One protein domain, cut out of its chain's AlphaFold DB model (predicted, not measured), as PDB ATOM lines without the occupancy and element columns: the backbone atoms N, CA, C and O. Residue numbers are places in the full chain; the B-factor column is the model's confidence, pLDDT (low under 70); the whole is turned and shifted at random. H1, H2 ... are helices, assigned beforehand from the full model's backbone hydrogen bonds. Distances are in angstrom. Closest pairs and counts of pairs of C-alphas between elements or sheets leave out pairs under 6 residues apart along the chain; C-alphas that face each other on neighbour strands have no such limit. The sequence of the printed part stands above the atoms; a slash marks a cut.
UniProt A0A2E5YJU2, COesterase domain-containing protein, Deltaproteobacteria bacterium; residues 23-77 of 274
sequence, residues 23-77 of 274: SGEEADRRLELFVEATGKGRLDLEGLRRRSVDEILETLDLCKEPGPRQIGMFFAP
ATOM      1  N   SER A  23      28.785  21.268 -33.409       88.12
ATOM      2  CA  SER A  23      29.893  22.066 -33.930       88.12
ATOM      3  C   SER A  23      30.114  21.797 -35.425       88.12
ATOM      4  O   SER A  23      29.708  20.757 -35.950       88.12
ATOM      5  N   GLY A  24      30.800  22.719 -36.111       89.44
ATOM      6  CA  GLY A  24      31.227  22.510 -37.499       89.44
ATOM      7  C   GLY A  24      32.076  21.243 -37.661       89.44
ATOM      8  O   GLY A  24      31.782  20.423 -38.518       89.44
ATOM      9  N   GLU A  25      33.026  21.007 -36.752       87.81
ATOM     10  CA  GLU A  25      33.871  19.802 -36.748       87.81
ATOM     11  C   GLU A  25      33.049  18.509 -36.629       87.81
ATOM     12  O   GLU A  25      33.313  17.508 -37.295       87.81
ATOM     13  N   GLU A  26      32.025  18.504 -35.777       85.69
ATOM     14  CA  GLU A  26      31.131  17.358 -35.663       85.69
ATOM     15  C   GLU A  26      30.286  17.151 -36.913       85.69
ATOM     16  O   GLU A  26      30.002  15.997 -37.230       85.69
ATOM     17  N   ALA A  27      29.865  18.221 -37.590       89.56
ATOM     18  CA  ALA A  27      29.154  18.145 -38.862       89.56
ATOM     19  C   ALA A  27      30.064  17.613 -39.983       89.56
ATOM     20  O   ALA A  27      29.648  16.710 -40.711       89.56
ATOM     21  N   ASP A  28      31.313  18.078 -40.050       89.31
ATOM     22  CA  ASP A  28      32.327  17.622 -41.009       89.31
ATOM     23  C   ASP A  28      32.613  16.128 -40.847       89.31
ATOM     24  O   ASP A  28      32.579  15.378 -41.818       89.31
ATOM     25  N   ARG A  29      32.753  15.641 -39.607       86.38
ATOM     26  CA  ARG A  29      32.887  14.198 -39.338       86.38
ATOM     27  C   ARG A  29      31.693  13.384 -39.832       86.38
ATOM     28  O   ARG A  29      31.868  12.259 -40.296       86.38
ATOM     29  N   ARG A  30      30.464  13.912 -39.724       88.06
ATOM     30  CA  ARG A  30      29.291  13.217 -40.285       88.06
ATOM     31  C   ARG A  30      29.367  13.192 -41.804       88.06
ATOM     32  O   ARG A  30      29.096  12.159 -42.409       88.06
ATOM     33  N   LEU A  31      29.752  14.313 -42.411       89.50
ATOM     34  CA  LEU A  31      29.924  14.425 -43.854       89.50
ATOM     35  C   LEU A  31      30.973  13.434 -44.377       89.50
ATOM     36  O   LEU A  31      30.720  12.784 -45.387       89.50
ATOM     37  N   GLU A  32      32.098  13.270 -43.682       88.88
ATOM     38  CA  GLU A  32      33.127  12.276 -44.010       88.88
ATOM     39  C   GLU A  32      32.553  10.856 -44.029       88.88
ATOM     40  O   GLU A  32      32.701  10.161 -45.033       88.88
ATOM     41  N   LEU A  33      31.820  10.452 -42.982       87.81
ATOM     42  CA  LEU A  33      31.175   9.132 -42.944       87.81
ATOM     43  C   LEU A  33      30.168   8.943 -44.078       87.81
ATOM     44  O   LEU A  33      30.125   7.879 -44.691       87.81
ATOM     45  N   PHE A  34      29.383   9.975 -44.390       89.75
ATOM     46  CA  PHE A  34      28.455   9.914 -45.513       89.75
ATOM     47  C   PHE A  34      29.194   9.725 -46.836       89.75
ATOM     48  O   PHE A  34      28.826   8.872 -47.637       89.75
ATOM     49  N   VAL A  35      30.262  10.490 -47.070       90.56
ATOM     50  CA  VAL A  35      31.073  10.387 -48.286       90.56
ATOM     51  C   VAL A  35      31.742   9.015 -48.393       90.56
ATOM     52  O   VAL A  35      31.713   8.427 -49.477       90.56
ATOM     53  N   GLU A  36      32.286   8.476 -47.300       89.00
ATOM     54  CA  GLU A  36      32.810   7.105 -47.234       89.00
ATOM     55  C   GLU A  36      31.720   6.089 -47.624       89.00
ATOM     56  O   GLU A  36      31.936   5.271 -48.520       89.00
ATOM     57  N   ALA A  37      30.519   6.206 -47.047       88.94
ATOM     58  CA  ALA A  37      29.383   5.323 -47.322       88.94
ATOM     59  C   ALA A  37      28.894   5.378 -48.779       88.94
ATOM     60  O   ALA A  37      28.362   4.396 -49.292       88.94
ATOM     61  N   THR A  38      29.111   6.487 -49.500       88.50
ATOM     62  CA  THR A  38      28.797   6.542 -50.941       88.50
ATOM     63  C   THR A  38      29.729   5.689 -51.807       88.50
ATOM     64  O   THR A  38      29.445   5.521 -52.996       88.50
ATOM     65  N   GLY A  39      30.872   5.238 -51.273       87.69
ATOM     66  CA  GLY A  39      31.921   4.531 -52.013       87.69
ATOM     67  C   GLY A  39      32.694   5.398 -53.017       87.69
ATOM     68  O   GLY A  39      33.584   4.902 -53.703       87.69
ATOM     69  N   LYS A  40      32.379   6.697 -53.127       84.69
ATOM     70  CA  LYS A  40      33.002   7.613 -54.099       84.69
ATOM     71  C   LYS A  40      34.287   8.269 -53.589       84.69
ATOM     72  O   LYS A  40      35.021   8.839 -54.394       84.69
ATOM     73  N   GLY A  41      34.521   8.270 -52.274       85.19
ATOM     74  CA  GLY A  41      35.692   8.893 -51.638       85.19
ATOM     75  C   GLY A  41      35.771  10.422 -51.766       85.19
ATOM     76  O   GLY A  41      36.763  11.021 -51.365       85.19
ATOM     77  N   ARG A  42      34.745  11.071 -52.333       89.12
ATOM     78  CA  ARG A  42      34.625  12.530 -52.447       89.12
ATOM     79  C   ARG A  42      33.166  12.961 -52.469       89.12
ATOM     80  O   ARG A  42      32.303  12.232 -52.963       89.12
ATOM     81  N   LEU A  43      32.911  14.179 -52.001       88.19
ATOM     82  CA  LEU A  43      31.592  14.790 -52.085       88.19
ATOM     83  C   LEU A  43      31.258  15.152 -53.541       88.19
ATOM     84  O   LEU A  43      32.002  15.861 -54.215       88.19
ATOM     85  N   ASP A  44      30.110  14.676 -54.010       89.38
ATOM     86  CA  ASP A  44      29.540  14.972 -55.325       89.38
ATOM     87  C   ASP A  44      28.146  15.573 -55.117       89.38
ATOM     88  O   ASP A  44      27.146  14.858 -55.074       89.38
ATOM     89  N   LEU A  45      28.091  16.894 -54.909       90.62
ATOM     90  CA  LEU A  45      26.846  17.600 -54.585       90.62
ATOM     91  C   LEU A  45      25.812  17.513 -55.708       90.62
ATOM     92  O   LEU A  45      24.620  17.389 -55.442       90.62
ATOM     93  N   GLU A  46      26.245  17.592 -56.965       92.88
ATOM     94  CA  GLU A  46      25.329  17.456 -58.095       92.88
ATOM     95  C   GLU A  46      24.802  16.031 -58.223       92.88
ATOM     96  O   GLU A  46      23.610  15.838 -58.454       92.88
ATOM     97  N   GLY A  47      25.666  15.030 -58.034       89.94
ATOM     98  CA  GLY A  47      25.246  13.637 -57.978       89.94
ATOM     99  C   GLY A  47      24.266  13.384 -56.841       89.94
ATOM    100  O   GLY A  47      23.266  12.713 -57.064       89.94
ATOM    101  N   LEU A  48      24.502  13.964 -55.661       89.75
ATOM    102  CA  LEU A  48      23.603  13.841 -54.515       89.75
ATOM    103  C   LEU A  48      22.227  14.456 -54.797       89.75
ATOM    104  O   LEU A  48      21.220  13.847 -54.464       89.75
ATOM    105  N   ARG A  49      22.164  15.614 -55.468       92.75
ATOM    106  CA  ARG A  49      20.890  16.242 -55.873       92.75
ATOM    107  C   ARG A  49      20.094  15.430 -56.894       92.75
ATOM    108  O   ARG A  49      18.897  15.655 -57.027       92.75
ATOM    109  N   ARG A  50      20.755  14.544 -57.643       94.44
ATOM    110  CA  ARG A  50      20.112  13.651 -58.618       94.44
ATOM    111  C   ARG A  50      19.662  12.321 -58.013       94.44
ATOM    112  O   ARG A  50      18.934  11.602 -58.688       94.44
ATOM    113  N   ARG A  51      20.107  11.986 -56.798       92.00
ATOM    114  CA  ARG A  51      19.688  10.763 -56.107       92.00
ATOM    115  C   ARG A  51      18.248  10.869 -55.627       92.00
ATOM    116  O   ARG A  51      17.773  11.959 -55.301       92.00
ATOM    117  N   SER A  52      17.573   9.730 -55.560       95.00
ATOM    118  CA  SER A  52      16.283   9.639 -54.886       95.00
ATOM    119  C   SER A  52      16.456   9.803 -53.372       95.00
ATOM    120  O   SER A  52      17.549   9.651 -52.820       95.00
ATOM    121  N   VAL A  53      15.360  10.116 -52.677       93.94
ATOM    122  CA  VAL A  53      15.356  10.155 -51.207       93.94
ATOM    123  C   VAL A  53      15.722   8.784 -50.633       93.94
ATOM    124  O   VAL A  53      16.515   8.726 -49.698       93.94
ATOM    125  N   ASP A  54      15.220   7.701 -51.228       95.12
ATOM    126  CA  ASP A  54      15.486   6.335 -50.770       95.12
ATOM    127  C   ASP A  54      16.978   5.994 -50.852       95.12
ATOM    128  O   ASP A  54      17.558   5.555 -49.865       95.12
ATOM    129  N   GLU A  55      17.650   6.331 -51.958       92.50
ATOM    130  CA  GLU A  55      19.100   6.121 -52.105       92.50
ATOM    131  C   GLU A  55      19.913   6.902 -51.054       92.50
ATOM    132  O   GLU A  55      20.982   6.467 -50.607       92.50
ATOM    133  N   ILE A  56      19.439   8.089 -50.661       90.69
ATOM    134  CA  ILE A  56      20.068   8.890 -49.604       90.69
ATOM    135  C   ILE A  56      19.855   8.224 -48.242       90.69
ATOM    136  O   ILE A  56      20.806   8.141 -47.464       90.69
ATOM    137  N   LEU A  57      18.645   7.741 -47.954       90.31
ATOM    138  CA  LEU A  57      18.324   7.051 -46.703       90.31
ATOM    139  C   LEU A  57      19.099   5.736 -46.561       90.31
ATOM    140  O   LEU A  57      19.690   5.509 -45.510       90.31
ATOM    141  N   GLU A  58      19.204   4.945 -47.628       90.62
ATOM    142  CA  GLU A  58      20.028   3.731 -47.662       90.62
ATOM    143  C   GLU A  58      21.505   4.047 -47.381       90.62
ATOM    144  O   GLU A  58      22.154   3.379 -46.578       90.62
ATOM    145  N   THR A  59      22.036   5.127 -47.970       89.25
ATOM    146  CA  THR A  59      23.411   5.582 -47.686       89.25
ATOM    147  C   THR A  59      23.573   5.990 -46.212       89.25
ATOM    148  O   THR A  59      24.608   5.732 -45.595       89.25
ATOM    149  N   LEU A  60      22.558   6.629 -45.624       87.56
ATOM    150  CA  LEU A  60      22.569   7.011 -44.211       87.56
ATOM    151  C   LEU A  60      22.481   5.805 -43.278       87.56
ATOM    152  O   LEU A  60      23.052   5.858 -42.192       87.56
ATOM    153  N   ASP A  61      21.801   4.730 -43.673       85.44
ATOM    154  CA  ASP A  61      21.742   3.500 -42.884       85.44
ATOM    155  C   ASP A  61      23.122   2.850 -42.747       85.44
ATOM    156  O   ASP A  61      23.492   2.444 -41.646       85.44
ATOM    157  N   LEU A  62      23.954   2.908 -43.792       83.62
ATOM    158  CA  LEU A  62      25.360   2.482 -43.723       83.62
ATOM    159  C   LEU A  62      26.188   3.307 -42.719       83.62
ATOM    160  O   LEU A  62      27.173   2.823 -42.167       83.62
ATOM    161  N   CYS A  63      25.786   4.551 -42.438       79.69
ATOM    162  CA  CYS A  63      26.452   5.407 -41.451       79.69
ATOM    163  C   CYS A  63      26.065   5.068 -39.997       79.69
ATOM    164  O   CYS A  63      26.659   5.610 -39.060       79.69
ATOM    165  N   LYS A  64      25.053   4.214 -39.786       69.56
ATOM    166  CA  LYS A  64      24.530   3.844 -38.457       69.56
ATOM    167  C   LYS A  64      25.193   2.596 -37.872       69.56
ATOM    168  O   LYS A  64      24.862   2.228 -36.741       69.56
ATOM    169  N   GLU A  65      26.114   1.968 -38.605       63.97
ATOM    170  CA  GLU A  65      26.764   0.723 -38.199       63.97
ATOM    171  C   GLU A  65      27.372   0.809 -36.778       63.97
ATOM    172  O   GLU A  65      28.049   1.788 -36.428       63.97
ATOM    173  N   PRO A  66      27.138  -0.206 -35.922       54.38
ATOM    174  CA  PRO A  66      27.765  -0.346 -34.613       54.38
ATOM    175  C   PRO A  66      29.284  -0.128 -34.628       54.38
ATOM    176  O   PRO A  66      30.029  -0.922 -35.195       54.38
ATOM    177  N   GLY A  67      29.786   0.895 -33.930       54.97
ATOM    178  CA  GLY A  67      31.233   1.087 -33.835       54.97
ATOM    179  C   GLY A  67      31.679   2.370 -33.131       54.97
ATOM    180  O   GLY A  67      30.856   3.195 -32.738       54.97
ATOM    181  N   PRO A  68      32.999   2.585 -32.984       51.03
ATOM    182  CA  PRO A  68      33.557   3.780 -32.343       51.03
ATOM    183  C   PRO A  68      33.236   5.089 -33.087       51.03
ATOM    184  O   PRO A  68      33.350   6.166 -32.490       51.03
ATOM    185  N   ARG A  69      32.835   4.988 -34.365       58.38
ATOM    186  CA  ARG A  69      32.373   6.085 -35.228       58.38
ATOM    187  C   ARG A  69      30.842   6.238 -35.264       58.38
ATOM    188  O   ARG A  69      30.358   7.059 -36.031       58.38
ATOM    189  N   GLN A  70      30.088   5.480 -34.460       60.91
ATOM    190  CA  GLN A  70      28.625   5.549 -34.456       60.91
ATOM    191  C   GLN A  70      28.145   6.976 -34.162       60.91
ATOM    192  O   GLN A  70      28.527   7.590 -33.161       60.91
ATOM    193  N   ILE A  71      27.281   7.485 -35.037       62.44
ATOM    194  CA  ILE A  71      26.618   8.776 -34.891       62.44
ATOM    195  C   ILE A  71      25.194   8.525 -34.388       62.44
ATOM    196  O   ILE A  71      24.519   7.615 -34.859       62.44
ATOM    197  N   GLY A  72      24.743   9.333 -33.422       64.25
ATOM    198  CA  GLY A  72      23.342   9.372 -32.999       64.25
ATOM    199  C   GLY A  72      22.448   9.981 -34.087       64.25
ATOM    200  O   GLY A  72      22.365   9.482 -35.203       64.25
ATOM    201  N   MET A  73      21.778  11.095 -33.791       72.50
ATOM    202  CA  MET A  73      21.033  11.821 -34.823       72.50
ATOM    203  C   MET A  73      22.006  12.345 -35.895       72.50
ATOM    204  O   MET A  73      22.942  13.093 -35.583       72.50
ATOM    205  N   PHE A  74      21.823  11.890 -37.140       80.25
ATOM    206  CA  PHE A  74      22.729  12.215 -38.242       80.25
ATOM    207  C   PHE A  74      22.545  13.662 -38.698       80.25
ATOM    208  O   PHE A  74      23.489  14.444 -38.676       80.25
ATOM    209  N   PHE A  75      21.314  14.049 -39.033       84.25
ATOM    210  CA  PHE A  75      20.983  15.444 -39.304       84.25
ATOM    211  C   PHE A  75      20.603  16.156 -38.014       84.25
ATOM    212  O   PHE A  75      19.650  15.772 -37.342       84.25
ATOM    213  N   ALA A  76      21.334  17.209 -37.680       84.69
ATOM    214  CA  ALA A  76      21.040  18.078 -36.553       84.69
ATOM    215  C   ALA A  76      21.442  19.517 -36.907       84.69
ATOM    216  O   ALA A  76      22.248  19.710 -37.823       84.69
ATOM    217  N   PRO A  77      20.896  20.531 -36.212       89.81
ATOM    218  CA  PRO A  77      21.348  21.906 -36.380       89.81
ATOM    219  C   PRO A  77      22.859  22.025 -36.137       89.81
ATOM    220  O   PRO A  77      23.413  21.308 -35.301       89.81
TER     221      PRO A  77
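This is residues 23 to 77 of the 274 residues of the protein "COesterase domain-containing protein" of Deltaproteobacteria bacterium (UniProt A0A2E5YJU2). Two helices, H1 and H3, meet at their ends in a nearly square corner, and the short helix H2 sits near H3 on the path between them. After H3 a tail with no named element, residues 63 to 77, loops out and returns to end near Ser 23, while residues 49 to 54 stick out. The printed part has 55 residues with three named helices, H1, H2, H3, and no named strand: all helix. It is compact, with a radius of gyration of the C-alphas of 11.1 A, and spans 29 by 23 by 22 A.

H1, residues 24 to 37, begins at C-alpha 24 (31.227, 22.510, -37.499) and is 19.9 A long. H2, residues 45 to 50, is 8.8 A long. H3, residues 53 to 62, is 14.7 A long and ends at C-alpha 62 (25.360, 2.482, -43.723).

H1, with residues 34 to 37 alone, and H3 touch only at their ends, about perpendicular at 82 degrees; the closest C-alphas, of Ala 37 and Thr 59, are 6.0 A apart. H1 and H2 are apart. H2 and H3 are close but not clearly touching, with the closest C-alphas, of Leu 48 and Ile 56, 7.8 A apart. Their tilt is steep, 56 degrees, opposite ways. In H1, H2 and H3 every O i to N i+4 pair is within hydrogen-bond range.

The two farthest C-alphas, of Arg 50 and Pro 68, are 31.1 A apart. The printed part has no cut, and neither link between helices is long. The model's pLDDT is under 70 at residues 64 to 72.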